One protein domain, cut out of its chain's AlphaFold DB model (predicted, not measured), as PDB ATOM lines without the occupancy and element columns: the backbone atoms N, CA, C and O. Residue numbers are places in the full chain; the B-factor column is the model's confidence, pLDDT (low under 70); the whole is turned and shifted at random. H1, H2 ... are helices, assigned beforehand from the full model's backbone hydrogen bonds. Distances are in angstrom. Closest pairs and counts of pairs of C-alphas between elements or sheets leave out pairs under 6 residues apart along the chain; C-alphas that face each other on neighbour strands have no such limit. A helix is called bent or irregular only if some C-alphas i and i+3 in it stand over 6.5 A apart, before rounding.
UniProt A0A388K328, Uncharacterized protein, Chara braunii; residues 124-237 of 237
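What this domain is: This is residues 124 to 237 of the 237 residues of an uncharacterized protein of Chara braunii (UniProt A0A388K328). Five helices, H1 to H5, fold into a compact body, and a long arm made of H6 and the tail after it sticks out from one end. In the body, H2 and H4 sit together at the end away from the arm, while residues 124 to 143, with no named element, run along the body and fold back into H1. The printed part has 114 residues with six named helices, H1 to H6 in chain order, and no named strand; its class is all helix. The whole is loose, with a radius of gyration of the C-alphas of 19.2 A, and spans 73 by 32 by 23 A, the arm making the length.

How they stand to each other: After residues 124 to 143 comes H1, residues 144 to 157. H2, residues 162 to 170, is close to H1 but not clearly touching, with the C-alphas of Leu 155 and His 165 closest at 7.3 A. H3, residues 175 to 188, is close to H2 but not clearly touching, the closest C-alphas being those of Tyr 170 and Leu 181, 7.1 A apart. H4, residues 192 to 197, touches H2, opposite ways at a tilt of 37 degrees, only just steep; the closest C-alphas are those of Met 167 and Ala 193, 5.7 A apart. H3, with residues 185 to 188 alone, only just touches H4, only at the corner, with 3 pairs of C-alphas within 8 A, the closest being Leu 185 and Ala 192 at 6.7 A. H5, residues 201 to 212, only just touches H1, only at their ends, with 3 pairs of C-alphas within 8 A; the closest are those of Pro 144 and Phe 212, 6.3 A apart, and the helices run opposite ways at a shallow tilt of 22 degrees. With Trp 201 alone, H5 only just touches H2, with 3 pairs of C-alphas within 8 A, the closest being Glu 162 and Trp 201 at 7.0 A. H3 and H5 are near each other. H6, residues 217 to 230, is apart from H1, H2, H3, H4 and H5. In H1, H3, H5 and H6 every O i to N i+4 pair is within hydrogen-bond range; H2 has 3 of 5, and H4 has 0 of 2 but 2 of 3 O i to N i+3 pairs.

Where its parts are: H1 begins at C-alpha 144, (327.993, 350.246, 192.640), and measures 20.1 A. H2 is only just irregular, with C-alphas 163 and 166 6.8 A apart; H4 is irregular, with C-alphas 193 and 196 7.4 A apart. H3 measures 20.5 A and H5 16.4 A, ending at C-alpha 212, (333.871, 351.757, 194.269). H6 measures 20.0 A and ends at C-alpha 230, (341.945, 370.267, 172.982).

The domain as a whole: The C-alphas of Gly 124 and Asp 237, the chain's last residue, are the two farthest apart, at 75.2 A. Residues 215 to 237, of which 217 to 230 belong to H6, stand free; the body without them spans 34 by 32 by 19 A. The printed part has no cut, and the five links between helices are tight. Mean pLDDT of the printed part is 76.1, and residues 124 to 142, 214 to 221 and 225 to 237 are under 70.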
ATOM      1  N   GLY A 124     308.092 342.780 213.956       51.59
ATOM      2  CA  GLY A 124     308.657 341.548 213.441       51.59
ATOM      3  C   GLY A 124     309.410 341.937 212.187       51.59
ATOM      4  O   GLY A 124     308.797 342.514 211.292       51.59
ATOM      5  N   GLU A 125     310.723 341.699 212.162       49.53
ATOM      6  CA  GLU A 125     311.542 341.993 210.992       49.53
ATOM      7  C   GLU A 125     310.821 341.453 209.763       49.53
ATOM      8  O   GLU A 125     310.640 340.240 209.602       49.53
ATOM      9  N   THR A 126     310.354 342.354 208.904       59.03
ATOM     10  CA  THR A 126     309.720 341.913 207.671       59.03
ATOM     11  C   THR A 126     310.841 341.484 206.747       59.03
ATOM     12  O   THR A 126     311.770 342.250 206.499       59.03
ATOM     13  N   THR A 127     310.800 340.243 206.260       66.06
ATOM     14  CA  THR A 127     311.792 339.787 205.286       66.06
ATOM     15  C   THR A 127     311.742 340.736 204.086       66.06
ATOM     16  O   THR A 127     310.687 340.822 203.445       66.06
ATOM     17  N   PRO A 128     312.829 341.464 203.778       60.16
ATOM     18  CA  PRO A 128     312.819 342.409 202.678       60.16
ATOM     19  C   PRO A 128     312.566 341.639 201.391       60.16
ATOM     20  O   PRO A 128     313.348 340.767 201.000       60.16
ATOM     21  N   LYS A 129     311.453 341.934 200.722       62.97
ATOM     22  CA  LYS A 129     311.174 341.338 199.418       62.97
ATOM     23  C   LYS A 129     312.025 342.065 198.387       62.97
ATOM     24  O   LYS A 129     311.811 343.232 198.054       62.97
ATOM     25  N   PHE A 130     313.037 341.373 197.882       63.44
ATOM     26  CA  PHE A 130     313.873 341.867 196.791       63.44
ATOM     27  C   PHE A 130     313.365 341.431 195.403       63.44
ATOM     28  O   PHE A 130     314.109 341.530 194.427       63.44
ATOM     29  N   ASP A 131     312.117 340.965 195.300       47.19
ATOM     30  CA  ASP A 131     311.496 340.546 194.037       47.19
ATOM     31  C   ASP A 131     311.570 341.677 192.996       47.19
ATOM     32  O   ASP A 131     311.166 342.811 193.252       47.19
ATOM     33  N   GLY A 132     312.166 341.375 191.838       52.34
ATOM     34  CA  GLY A 132     312.340 342.313 190.722       52.34
ATOM     35  C   GLY A 132     313.530 343.280 190.816       52.34
ATOM     36  O   GLY A 132     313.746 344.050 189.885       52.34
ATOM     37  N   GLN A 133     314.325 343.267 191.893       57.34
ATOM     38  CA  GLN A 133     315.538 344.089 191.973       57.34
ATOM     39  C   GLN A 133     316.724 343.325 191.379       57.34
ATOM     40  O   GLN A 133     317.060 342.257 191.881       57.34
ATOM     41  N   GLU A 134     317.359 343.847 190.331       54.41
ATOM     42  CA  GLU A 134     318.522 343.199 189.717       54.41
ATOM     43  C   GLU A 134     319.594 342.893 190.776       54.41
ATOM     44  O   GLU A 134     319.952 343.742 191.604       54.41
ATOM     45  N   ILE A 135     320.064 341.643 190.776       60.59
ATOM     46  CA  ILE A 135     321.351 341.276 191.369       60.59
ATOM     47  C   ILE A 135     322.357 342.254 190.774       60.59
ATOM     48  O   ILE A 135     322.367 342.445 189.556       60.59
ATOM     49  N   PHE A 136     323.151 342.918 191.614       60.50
ATOM     50  CA  PHE A 136     324.188 343.783 191.065       60.50
ATOM     51  C   PHE A 136     325.103 342.914 190.204       60.50
ATOM     52  O   PHE A 136     325.621 341.921 190.689       60.50
ATOM     53  N   CYS A 137     325.289 343.246 188.937       56.12
ATOM     54  CA  CYS A 137     326.181 342.507 188.059       56.12
ATOM     55  C   CYS A 137     326.852 343.506 187.129       56.12
ATOM     56  O   CYS A 137     326.184 344.399 186.607       56.12
ATOM     57  N   ASP A 138     328.142 343.324 186.850       57.03
ATOM     58  CA  ASP A 138     328.878 344.171 185.900       57.03
ATOM     59  C   ASP A 138     328.201 344.201 184.509       57.03
ATOM     60  O   ASP A 138     328.399 345.129 183.725       57.03
ATOM     61  N   SER A 139     327.337 343.218 184.211       53.25
ATOM     62  CA  SER A 139     326.531 343.154 182.990       53.25
ATOM     63  C   SER A 139     325.423 344.210 182.896       53.25
ATOM     64  O   SER A 139     325.036 344.557 181.783       53.25
ATOM     65  N   THR A 140     324.897 344.727 184.015       56.69
ATOM     66  CA  THR A 140     323.795 345.713 184.006       56.69
ATOM     67  C   THR A 140     324.292 347.158 183.935       56.69
ATOM     68  O   THR A 140     323.482 348.084 183.942       56.69
ATOM     69  N   LYS A 141     325.618 347.379 183.848       65.25
ATOM     70  CA  LYS A 141     326.276 348.706 183.836       65.25
ATOM     71  C   LYS A 141     325.833 349.632 184.981       65.25
ATOM     72  O   LYS A 141     325.965 350.850 184.878       65.25
ATOM     73  N   THR A 142     325.285 349.077 186.059       67.88
ATOM     74  CA  THR A 142     324.824 349.866 187.200       67.88
ATOM     75  C   THR A 142     326.032 350.276 188.032       67.88
ATOM     76  O   THR A 142     326.888 349.450 188.333       67.88
ATOM     77  N   ASP A 143     326.109 351.549 188.405       76.94
ATOM     78  CA  ASP A 143     327.151 352.055 189.297       76.94
ATOM     79  C   ASP A 143     326.983 351.433 190.711       76.94
ATOM     80  O   ASP A 143     325.876 351.477 191.272       76.94
ATOM     81  N   PRO A 144     328.041 350.833 191.301       80.38
ATOM     82  CA  PRO A 144     327.993 350.246 192.640       80.38
ATOM     83  C   PRO A 144     327.550 351.216 193.740       80.38
ATOM     84  O   PRO A 144     326.961 350.779 194.733       80.38
ATOM     85  N   ILE A 145     327.819 352.520 193.595       84.62
ATOM     86  CA  ILE A 145     327.521 353.514 194.632       84.62
ATOM     87  C   ILE A 145     326.008 353.809 194.722       84.62
ATOM     88  O   ILE A 145     325.434 353.599 195.798       84.62
ATOM     89  N   PRO A 146     325.302 354.213 193.642       83.12
ATOM     90  CA  PRO A 146     323.843 354.341 193.648       83.12
ATOM     91  C   PRO A 146     323.112 353.042 194.001       83.12
ATOM     92  O   PRO A 146     322.089 353.077 194.691       83.12
ATOM     93  N   TRP A 147     323.627 351.889 193.562       85.06
ATOM     94  CA  TRP A 147     323.029 350.599 193.905       85.06
ATOM     95  C   TRP A 147     323.064 350.339 195.412       85.06
ATOM     96  O   TRP A 147     322.034 350.001 196.004       85.06
ATOM     97  N   PHE A 148     324.221 350.549 196.043       86.81
ATOM     98  CA  PHE A 148     324.399 350.320 197.473       86.81
ATOM     99  C   PHE A 148     323.508 351.249 198.313       86.81
ATOM    100  O   PHE A 148     322.900 350.812 199.287       86.81
ATOM    101  N   ARG A 149     323.314 352.502 197.875       86.12
ATOM    102  CA  ARG A 149     322.355 353.433 198.504       86.12
ATOM    103  C   ARG A 149     320.910 352.946 198.429       86.12
ATOM    104  O   ARG A 149     320.194 352.977 199.426       86.12
ATOM    105  N   LYS A 150     320.478 352.444 197.269       83.25
ATOM    106  CA  LYS A 150     319.134 351.857 197.114       83.25
ATOM    107  C   LYS A 150     318.952 350.613 197.989       83.25
ATOM    108  O   LYS A 150     317.852 350.353 198.469       83.25
ATOM    109  N   PHE A 151     320.015 349.837 198.173       84.81
ATOM    110  CA  PHE A 151     320.021 348.678 199.057       84.81
ATOM    111  C   PHE A 151     319.881 349.084 200.535       84.81
ATOM    112  O   PHE A 151     318.999 348.557 201.211       84.81
ATOM    113  N   GLU A 152     320.658 350.066 201.005       87.75
ATOM    114  CA  GLU A 152     320.589 350.608 202.375       87.75
ATOM    115  C   GLU A 152     319.176 351.096 202.729       87.75
ATOM    116  O   GLU A 152     318.607 350.676 203.737       87.75
ATOM    117  N   LEU A 153     318.560 351.892 201.848       83.12
ATOM    118  CA  LEU A 153     317.187 352.377 202.035       83.12
ATOM    119  C   LEU A 153     316.172 351.237 202.173       83.12
ATOM    120  O   LEU A 153     315.221 351.331 202.947       83.12
ATOM    121  N   LYS A 154     316.367 350.137 201.440       80.00
ATOM    122  CA  LYS A 154     315.467 348.985 201.513       80.00
ATOM    123  C   LYS A 154     315.602 348.247 202.845       80.00
ATOM    124  O   LYS A 154     314.591 347.822 203.396       80.00
ATOM    125  N   LEU A 155     316.821 348.114 203.370       84.25
ATOM    126  CA  LEU A 155     317.039 347.530 204.695       84.25
ATOM    127  C   LEU A 155     316.366 348.366 205.791       84.25
ATOM    128  O   LEU A 155     315.683 347.800 206.645       84.25
ATOM    129  N   GLN A 156     316.479 349.696 205.710       81.00
ATOM    130  CA  GLN A 156     315.823 350.617 206.640       81.00
ATOM    131  C   GLN A 156     314.295 350.513 206.576       81.00
ATOM    132  O   GLN A 156     313.654 350.330 207.606       81.00
ATOM    133  N   LEU A 157     313.708 350.538 205.374       75.56
ATOM    134  CA  LEU A 157     312.253 350.442 205.194       75.56
ATOM    135  C   LEU A 157     311.673 349.145 205.785       75.56
ATOM    136  O   LEU A 157     310.568 349.131 206.326       75.56
ATOM    137  N   HIS A 158     312.428 348.051 205.698       76.69
ATOM    138  CA  HIS A 158     312.026 346.748 206.221       76.69
ATOM    139  C   HIS A 158     312.409 346.507 207.686       76.69
ATOM    140  O   HIS A 158     312.108 345.428 208.202       76.69
ATOM    141  N   HIS A 159     313.011 347.498 208.353       78.25
ATOM    142  CA  HIS A 159     313.459 347.413 209.744       78.25
ATOM    143  C   HIS A 159     314.360 346.194 209.986       78.25
ATOM    144  O   HIS A 159     314.214 345.470 210.970       78.25
ATOM    145  N   VAL A 160     315.268 345.923 209.042       78.56
ATOM    146  CA  VAL A 160     316.214 344.813 209.165       78.56
ATOM    147  C   VAL A 160     317.191 345.121 210.288       78.56
ATOM    148  O   VAL A 160     317.741 346.216 210.359       78.56
ATOM    149  N   SER A 161     317.427 344.152 211.167       81.50
ATOM    150  CA  SER A 161     318.447 344.309 212.196       81.50
ATOM    151  C   SER A 161     319.854 344.385 211.598       81.50
ATOM    152  O   SER A 161     320.213 343.671 210.657       81.50
ATOM    153  N   GLU A 162     320.695 345.220 212.203       79.69
ATOM    154  CA  GLU A 162     322.022 345.543 211.674       79.69
ATOM    155  C   GLU A 162     322.938 344.317 211.519       79.69
ATOM    156  O   GLU A 162     323.664 344.180 210.532       79.69
ATOM    157  N   HIS A 163     322.832 343.351 212.439       77.25
ATOM    158  CA  HIS A 163     323.595 342.102 212.374       77.25
ATOM    159  C   HIS A 163     323.272 341.265 211.122       77.25
ATOM    160  O   HIS A 163     324.085 340.439 210.712       77.25
ATOM    161  N   ARG A 164     322.126 341.499 210.463       83.25
ATOM    162  CA  ARG A 164     321.744 340.832 209.210       83.25
ATOM    163  C   ARG A 164     322.135 341.601 207.954       83.25
ATOM    164  O   ARG A 164     322.111 341.011 206.874       83.25
ATOM    165  N   HIS A 165     322.524 342.872 208.056       89.19
ATOM    166  CA  HIS A 165     322.878 343.687 206.889       89.19
ATOM    167  C   HIS A 165     323.997 343.052 206.057       89.19
ATOM    168  O   HIS A 165     323.884 342.965 204.836       89.19
ATOM    169  N   HIS A 166     325.027 342.519 206.720       89.94
ATOM    170  CA  HIS A 166     326.148 341.816 206.089       89.94
ATOM    171  C   HIS A 166     325.693 340.592 205.284       89.94
ATOM    172  O   HIS A 166     326.126 340.389 204.150       89.94
ATOM    173  N   MET A 167     324.780 339.800 205.849       87.00
ATOM    174  CA  MET A 167     324.249 338.600 205.206       87.00
ATOM    175  C   MET A 167     323.416 338.952 203.969       87.00
ATOM    176  O   MET A 167     323.601 338.356 202.907       87.00
ATOM    177  N   TYR A 168     322.534 339.951 204.078       86.62
ATOM    178  CA  TYR A 168     321.760 340.426 202.931       86.62
ATOM    179  C   TYR A 168     322.660 341.025 201.855       86.62
ATOM    180  O   TYR A 168     322.447 340.747 200.673       86.62
ATOM    181  N   LEU A 169     323.681 341.789 202.253       88.56
ATOM    182  CA  LEU A 169     324.638 342.359 201.318       88.56
ATOM    183  C   LEU A 169     325.376 341.260 200.565       88.56
ATOM    184  O   LEU A 169     325.522 341.391 199.369       88.56
ATOM    185  N   TYR A 170     325.791 340.167 201.204       86.81
ATOM    186  CA  TYR A 170     326.483 339.082 200.502       86.81
ATOM    187  C   TYR A 170     325.586 338.315 199.515       86.81
ATOM    188  O   TYR A 170     326.063 337.772 198.528       86.81
ATOM    189  N   SER A 171     324.273 338.277 199.751       83.00
ATOM    190  CA  SER A 171     323.329 337.513 198.918       83.00
ATOM    191  C   SER A 171     322.952 338.174 197.583       83.00
ATOM    192  O   SER A 171     322.203 337.590 196.797       83.00
ATOM    193  N   ARG A 172     323.374 339.425 197.363       78.06
ATOM    194  CA  ARG A 172     322.783 340.315 196.353       78.06
ATOM    195  C   ARG A 172     323.699 340.786 195.218       78.06
ATOM    196  O   ARG A 172     323.152 341.054 194.145       78.06
ATOM    197  N   PRO A 173     325.013 340.967 195.402       77.81
ATOM    198  CA  PRO A 173     325.893 341.382 194.339       77.81
ATOM    199  C   PRO A 173     326.444 340.202 193.546       77.81
ATOM    200  O   PRO A 173     326.266 339.035 193.863       77.81
ATOM    201  N   GLY A 174     327.089 340.563 192.453       78.75
ATOM    202  CA  GLY A 174     327.696 339.733 191.430       78.75
ATOM    203  C   GLY A 174     328.866 340.514 190.830       78.75
ATOM    204  O   GLY A 174     329.132 341.654 191.226       78.75
ATOM    205  N   GLY A 175     329.592 339.905 189.893       82.88
ATOM    206  CA  GLY A 175     330.728 340.554 189.228       82.88
ATOM    207  C   GLY A 175     331.796 341.066 190.205       82.88
ATOM    208  O   GLY A 175     332.124 340.405 191.195       82.88
ATOM    209  N   ALA A 176     332.324 342.262 189.941       82.69
ATOM    210  CA  ALA A 176     333.385 342.898 190.718       82.69
ATOM    211  C   ALA A 176     333.010 343.149 192.190       82.69
ATOM    212  O   ALA A 176     333.874 343.067 193.066       82.69
ATOM    213  N   CYS A 177     331.731 343.410 192.479       85.44
ATOM    214  CA  CYS A 177     331.232 343.581 193.845       85.44
ATOM    215  C   CYS A 177     331.254 342.273 194.641       85.44
ATOM    216  O   CYS A 177     331.675 342.276 195.798       85.44
ATOM    217  N   GLN A 178     330.871 341.153 194.018       87.81
ATOM    218  CA  GLN A 178     330.959 339.839 194.664       87.81
ATOM    219  C   GLN A 178     332.416 339.442 194.907       87.81
ATOM    220  O   GLN A 178     332.774 339.101 196.028       87.81
ATOM    221  N   ALA A 179     333.283 339.589 193.901       88.69
ATOM    222  CA  ALA A 179     334.705 339.269 194.041       88.69
ATOM    223  C   ALA A 179     335.395 340.105 195.138       88.69
ATOM    224  O   ALA A 179     336.292 339.623 195.833       88.69
ATOM    225  N   TRP A 180     334.979 341.363 195.316       91.50
ATOM    226  CA  TRP A 180     335.471 342.202 196.406       91.50
ATOM    227  C   TRP A 180     334.993 341.718 197.783       91.50
ATOM    228  O   TRP A 180     335.804 341.657 198.709       91.50
ATOM    229  N   LEU A 181     333.723 341.323 197.923       91.94
ATOM    230  CA  LEU A 181     333.217 340.731 199.167       91.94
ATOM    231  C   LEU A 181     333.916 339.408 199.494       91.94
ATOM    232  O   LEU A 181     334.297 339.193 200.642       91.94
ATOM    233  N   ASP A 182     334.159 338.559 198.495       92.75
ATOM    234  CA  ASP A 182     334.885 337.298 198.666       92.75
ATOM    235  C   ASP A 182     336.321 337.544 199.164       92.75
ATOM    236  O   ASP A 182     336.818 336.843 200.050       92.75
ATOM    237  N   ASN A 183     336.982 338.591 198.654       93.31
ATOM    238  CA  ASN A 183     338.290 339.019 199.150       93.31
ATOM    239  C   ASN A 183     338.219 339.487 200.612       93.31
ATOM    240  O   ASN A 183     339.083 339.128 201.412       93.31
ATOM    241  N   LEU A 184     337.177 340.241 200.977       92.56
ATOM    242  CA  LEU A 184     336.963 340.703 202.348       92.56
ATOM    243  C   LEU A 184     336.774 339.520 203.313       92.56
ATOM    244  O   LEU A 184     337.407 339.485 204.368       92.56
ATOM    245  N   LEU A 185     335.975 338.519 202.927       94.12
ATOM    246  CA  LEU A 185     335.810 337.273 203.683       94.12
ATOM    247  C   LEU A 185     337.134 336.527 203.849       94.12
ATOM    248  O   LEU A 185     337.492 336.138 204.962       94.12
ATOM    249  N   SER A 186     337.892 336.383 202.759       95.88
ATOM    250  CA  SER A 186     339.199 335.724 202.770       95.88
ATOM    251  C   SER A 186     340.196 336.444 203.682       95.88
ATOM    252  O   SER A 186     340.866 335.794 204.484       95.88
ATOM    253  N   LYS A 187     340.240 337.783 203.635       94.31
ATOM    254  CA  LYS A 187     341.098 338.620 204.486       94.31
ATOM    255  C   LYS A 187     340.827 338.399 205.973       94.31
ATOM    256  O   LYS A 187     341.766 338.358 206.765       94.31
ATOM    257  N   TYR A 188     339.560 338.284 206.356       94.25
ATOM    258  CA  TYR A 188     339.175 338.074 207.751       94.25
ATOM    259  C   TYR A 188     339.109 336.596 208.162       94.25
ATOM    260  O   TYR A 188     338.984 336.314 209.356       94.25
ATOM    261  N   GLY A 189     339.209 335.665 207.209       94.38
ATOM    262  CA  GLY A 189     339.121 334.225 207.450       94.38
ATOM    263  C   GLY A 189     337.746 333.781 207.955       94.38
ATOM    264  O   GLY A 189     337.670 332.869 208.775       94.38
ATOM    265  N   VAL A 190     336.674 334.447 207.517       93.19
ATOM    266  CA  VAL A 190     335.296 334.191 207.972       93.19
ATOM    267  C   VAL A 190     334.368 333.871 206.811       93.19
ATOM    268  O   VAL A 190     334.618 334.254 205.670       93.19
ATOM    269  N   VAL A 191     333.270 333.179 207.108       91.44
ATOM    270  CA  VAL A 191     332.165 332.995 206.160       91.44
ATOM    271  C   VAL A 191     331.235 334.211 206.176       91.44
ATOM    272  O   VAL A 191     331.247 335.002 207.117       91.44
ATOM    273  N   ALA A 192     330.387 334.350 205.152       86.62
ATOM    274  CA  ALA A 192     329.464 335.483 205.010       86.62
ATOM    275  C   ALA A 192     328.581 335.727 206.245       86.62
ATOM    276  O   ALA A 192     328.353 336.876 206.623       86.62
ATOM    277  N   ALA A 193     328.122 334.648 206.887       86.25
ATOM    278  CA  ALA A 193     327.294 334.719 208.086       86.25
ATOM    279  C   ALA A 193     328.018 335.361 209.280       86.25
ATOM    280  O   ALA A 193     327.355 335.965 210.111       86.25
ATOM    281  N   ASP A 194     329.350 335.291 209.331       90.12
ATOM    282  CA  ASP A 194     330.160 335.751 210.463       90.12
ATOM    283  C   ASP A 194     330.866 337.086 210.184       90.12
ATOM    284  O   ASP A 194     331.563 337.612 211.053       90.12
ATOM    285  N   LEU A 195     330.699 337.669 208.991       90.31
ATOM    286  CA  LEU A 195     331.385 338.907 208.605       90.31
ATOM    287  C   LEU A 195     331.069 340.074 209.555       90.31
ATOM    288  O   LEU A 195     331.967 340.850 209.884       90.31
ATOM    289  N   TYR A 196     329.839 340.139 210.074       88.69
ATOM    290  CA  TYR A 196     329.412 341.158 211.043       88.69
ATOM    291  C   TYR A 196     330.230 341.139 212.349       88.69
ATOM    292  O   TYR A 196     330.243 342.117 213.088       88.69
ATOM    293  N   THR A 197     330.918 340.031 212.651       92.31
ATOM    294  CA  THR A 197     331.790 339.916 213.832       92.31
ATOM    295  C   THR A 197     333.164 340.554 213.625       92.31
ATOM    296  O   THR A 197     333.927 340.706 214.579       92.31
ATOM    297  N   LYS A 198     333.518 340.886 212.376       94.81
ATOM    298  CA  LYS A 198     334.857 341.348 211.978       94.81
ATOM    299  C   LYS A 198     334.887 342.793 211.513       94.81
ATOM    300  O   LYS A 198     335.923 343.439 211.655       94.81
ATOM    301  N   ILE A 199     333.787 343.280 210.954       92.81
ATOM    302  CA  ILE A 199     333.638 344.652 210.484       92.81
ATOM    303  C   ILE A 199     332.240 345.144 210.861       92.81
ATOM    304  O   ILE A 199     331.267 344.402 210.726       92.81
ATOM    305  N   SER A 200     332.152 346.365 211.393       92.75
ATOM    306  CA  SER A 200     330.861 346.994 211.673       92.75
ATOM    307  C   SER A 200     330.159 347.356 210.362       92.75
ATOM    308  O   SER A 200     330.804 347.482 209.315       92.75
ATOM    309  N   TRP A 201     328.837 347.548 210.398       93.38
ATOM    310  CA  TRP A 201     328.114 347.965 209.197       93.38
ATOM    311  C   TRP A 201     328.622 349.318 208.681       93.38
ATOM    312  O   TRP A 201     328.814 349.483 207.477       93.38
ATOM    313  N   ASP A 202     328.916 350.262 209.577       91.88
ATOM    314  CA  ASP A 202     329.449 351.576 209.209       91.88
ATOM    315  C   ASP A 202     330.846 351.503 208.584       91.88
ATOM    316  O   ASP A 202     331.068 352.095 207.524       91.88
ATOM    317  N   ASP A 203     331.761 350.719 209.157       93.12
ATOM    318  CA  ASP A 203     333.098 350.529 208.582       93.12
ATOM    319  C   ASP A 203     333.025 349.849 207.211       93.12
ATOM    320  O   ASP A 203     333.774 350.203 206.296       93.12
ATOM    321  N   LEU A 204     332.092 348.904 207.039       92.94
ATOM    322  CA  LEU A 204     331.850 348.260 205.752       92.94
ATOM    323  C   LEU A 204     331.424 349.283 204.694       92.94
ATOM    324  O   LEU A 204     331.941 349.248 203.575       92.94
ATOM    325  N   LYS A 205     330.523 350.214 205.037       90.81
ATOM    326  CA  LYS A 205     330.110 351.293 204.123       90.81
ATOM    327  C   LYS A 205     331.305 352.132 203.692       90.81
ATOM    328  O   LYS A 205     331.434 352.437 202.508       90.81
ATOM    329  N   VAL A 206     332.196 352.471 204.623       92.00
ATOM    330  CA  VAL A 206     333.406 353.248 204.317       92.00
ATOM    331  C   VAL A 206     334.276 352.509 203.303       92.00
ATOM    332  O   VAL A 206     334.578 353.061 202.246       92.00
ATOM    333  N   VAL A 207     334.625 351.245 203.563       92.50
ATOM    334  CA  VAL A 207     335.498 350.488 202.648       92.50
ATOM    335  C   VAL A 207     334.828 350.183 201.304       92.50
ATOM    336  O   VAL A 207     335.522 350.137 200.286       92.50
ATOM    337  N   TRP A 208     333.498 350.037 201.269       90.00
ATOM    338  CA  TRP A 208     332.727 349.937 200.028       90.00
ATOM    339  C   TRP A 208     332.846 351.224 199.205       90.00
ATOM    340  O   TRP A 208     333.212 351.185 198.029       90.00
ATOM    341  N   HIS A 209     332.590 352.376 199.829       87.06
ATOM    342  CA  HIS A 209     332.676 353.679 199.174       87.06
ATOM    343  C   HIS A 209     334.084 353.973 198.655       87.06
ATOM    344  O   HIS A 209     334.221 354.441 197.528       87.06
ATOM    345  N   THR A 210     335.129 353.655 199.424       88.25
ATOM    346  CA  THR A 210     336.521 353.812 198.979       88.25
ATOM    347  C   THR A 210     336.855 352.897 197.802       88.25
ATOM    348  O   THR A 210     337.585 353.301 196.903       88.25
ATOM    349  N   ARG A 211     336.334 351.663 197.781       85.62
ATOM    350  CA  ARG A 211     336.617 350.708 196.701       85.62
ATOM    351  C   ARG A 211     335.962 351.103 195.382       85.62
ATOM    352  O   ARG A 211     336.573 350.910 194.334       85.62
ATOM    353  N   PHE A 212     334.718 351.565 195.445       83.56
ATOM    354  CA  PHE A 212     333.871 351.757 194.269       83.56
ATOM    355  C   PHE A 212     333.638 353.223 193.897       83.56
ATOM    356  O   PHE A 212     332.851 353.503 192.998       83.56
ATOM    357  N   GLN A 213     334.336 354.166 194.533       80.62
ATOM    358  CA  GLN A 213     334.451 355.516 193.991       80.62
ATOM    359  C   GLN A 213     335.190 355.460 192.649       80.62
ATOM    360  O   GLN A 213     336.397 355.230 192.590       80.62
ATOM    361  N   VAL A 214     334.446 355.656 191.561       61.06
ATOM    362  CA  VAL A 214     335.014 355.810 190.222       61.06
ATOM    363  C   VAL A 214     335.507 357.243 190.082       61.06
ATOM    364  O   VAL A 214     334.706 358.126 189.793       61.06
ATOM    365  N   GLU A 215     336.811 357.419 190.291       56.72
ATOM    366  CA  GLU A 215     337.586 358.664 190.195       56.72
ATOM    367  C   GLU A 215     337.076 359.847 191.048       56.72
ATOM    368  O   GLU A 215     335.880 360.139 191.106       56.72
ATOM    369  N   PRO A 216     337.972 360.601 191.708       57.56
ATOM    370  CA  PRO A 216     337.593 361.857 192.336       57.56
ATOM    371  C   PRO A 216     336.874 362.757 191.315       57.56
ATOM    372  O   PRO A 216     337.342 362.874 190.176       57.56
ATOM    373  N   PRO A 217     335.777 363.436 191.700       57.88
ATOM    374  CA  PRO A 217     335.082 364.392 190.838       57.88
ATOM    375  C   PRO A 217     336.028 365.423 190.214       57.88
ATOM    376  O   PRO A 217     335.795 365.861 189.093       57.88
ATOM    377  N   GLU A 218     337.113 365.754 190.914       58.47
ATOM    378  CA  GLU A 218     338.190 366.640 190.468       58.47
ATOM    379  C   GLU A 218     338.942 366.102 189.246       58.47
ATOM    380  O   GLU A 218     339.174 366.863 188.313       58.47
ATOM    381  N   ILE A 219     339.258 364.802 189.194       61.47
ATOM    382  CA  ILE A 219     339.967 364.190 188.056       61.47
ATOM    383  C   ILE A 219     339.040 364.124 186.842       61.47
ATOM    384  O   ILE A 219     339.417 364.534 185.750       61.47
ATOM    385  N   LYS A 220     337.775 363.738 187.049       61.94
ATOM    386  CA  LYS A 220     336.760 363.721 185.985       61.94
ATOM    387  C   LYS A 220     336.395 365.125 185.488       61.94
ATOM    388  O   LYS A 220     336.034 365.291 184.322       61.94
ATOM    389  N   ALA A 221     336.448 366.133 186.358       62.22
ATOM    390  CA  ALA A 221     336.275 367.532 185.982       62.22
ATOM    391  C   ALA A 221     337.488 368.044 185.197       62.22
ATOM    392  O   ALA A 221     337.296 368.687 184.167       62.22
ATOM    393  N   MET A 222     338.709 367.698 185.617       70.88
ATOM    394  CA  MET A 222     339.944 368.015 184.894       70.88
ATOM    395  C   MET A 222     339.987 367.376 183.509       70.88
ATOM    396  O   MET A 222     340.278 368.075 182.546       70.88
ATOM    397  N   ASP A 223     339.635 366.097 183.374       70.69
ATOM    398  CA  ASP A 223     339.638 365.400 182.081       70.69
ATOM    399  C   ASP A 223     338.647 366.026 181.094       70.69
ATOM    400  O   ASP A 223     338.960 366.201 179.915       70.69
ATOM    401  N   LYS A 224     337.471 366.447 181.582       74.25
ATOM    402  CA  LYS A 224     336.485 367.207 180.794       74.25
ATOM    403  C   LYS A 224     336.981 368.600 180.402       74.25
ATOM    404  O   LYS A 224     336.657 369.074 179.317       74.25
ATOM    405  N   LEU A 225     337.751 369.251 181.269       68.31
ATOM    406  CA  LEU A 225     338.318 370.578 181.019       68.31
ATOM    407  C   LEU A 225     339.471 370.503 180.004       68.31
ATOM    408  O   LEU A 225     339.545 371.316 179.088       68.31
ATOM    409  N   MET A 226     340.297 369.458 180.093       68.31
ATOM    410  CA  MET A 226     341.402 369.202 179.168       68.31
ATOM    411  C   MET A 226     340.900 368.775 177.775       68.31
ATOM    412  O   MET A 226     341.460 369.188 176.759       68.31
ATOM    413  N   THR A 227     339.800 368.014 177.696       65.69
ATOM    414  CA  THR A 227     339.137 367.723 176.408       65.69
ATOM    415  C   THR A 227     338.461 368.953 175.795       65.69
ATOM    416  O   THR A 227     338.437 369.075 174.571       65.69
ATOM    417  N   PHE A 228     337.964 369.890 176.610       62.22
ATOM    418  CA  PHE A 228     337.439 371.171 176.127       62.22
ATOM    419  C   PHE A 228     338.550 372.066 175.540       62.22
ATOM    420  O   PHE A 228     338.373 372.639 174.463       62.22
ATOM    421  N   GLU A 229     339.725 372.126 176.179       57.91
ATOM    422  CA  GLU A 229     340.890 372.855 175.647       57.91
ATOM    423  C   GLU A 229     341.412 372.255 174.331       57.91
ATOM    424  O   GLU A 229     341.699 372.997 173.391       57.91
ATOM    425  N   GLN A 230     341.478 370.924 174.213       56.69
ATOM    426  CA  GLN A 230     341.945 370.267 172.982       56.69
ATOM    427  C   GLN A 230     340.971 370.404 171.803       56.69
ATOM    428  O   GLN A 230     341.416 370.484 170.660       56.69
ATOM    429  N   GLY A 231     339.659 370.480 172.056       50.19
ATOM    430  CA  GLY A 231     338.645 370.693 171.015       50.19
ATOM    431  C   GLY A 231     338.599 372.117 170.445       50.19
ATOM    432  O   GLY A 231     337.913 372.345 169.450       50.19
ATOM    433  N   THR A 232     339.321 373.065 171.052       52.38
ATOM    434  CA  THR A 232     339.261 374.498 170.709       52.38
ATOM    435  C   THR A 232     340.458 374.974 169.873       52.38
ATOM    436  O   THR A 232     340.507 376.136 169.481       52.38
ATOM    437  N   LEU A 233     341.418 374.105 169.533       48.34
ATOM    438  CA  LEU A 233     342.495 374.478 168.611       48.34
ATOM    439  C   LEU A 233     341.971 374.464 167.162       48.34
ATOM    440  O   LEU A 233     341.647 373.390 166.649       48.34
ATOM    441  N   PRO A 234     341.896 375.618 166.468       45.91
ATOM    442  CA  PRO A 234     341.605 375.613 165.047       45.91
ATOM    443  C   PRO A 234     342.799 374.989 164.324       45.91
ATOM    444  O   PRO A 234     343.943 375.398 164.533       45.91
ATOM    445  N   SER A 235     342.527 374.006 163.465       49.69
ATOM    446  CA  SER A 235     343.497 373.548 162.472       49.69
ATOM    447  C   SER A 235     343.853 374.744 161.595       49.69
ATOM    448  O   SER A 235     343.018 375.211 160.822       49.69
ATOM    449  N   VAL A 236     345.062 375.275 161.763       47.25
ATOM    450  CA  VAL A 236     345.650 376.213 160.811       47.25
ATOM    451  C   VAL A 236     346.144 375.374 159.639       47.25
ATOM    452  O   VAL A 236     347.215 374.782 159.720       47.25
ATOM    453  N   ASP A 237     345.317 375.308 158.600       41.00
ATOM    454  CA  ASP A 237     345.740 375.095 157.213       41.00
ATOM    455  C   ASP A 237     345.343 376.336 156.399       41.00
ATOM    456  O   ASP A 237     344.217 376.849 156.622       41.00
TER     457      ASP A 237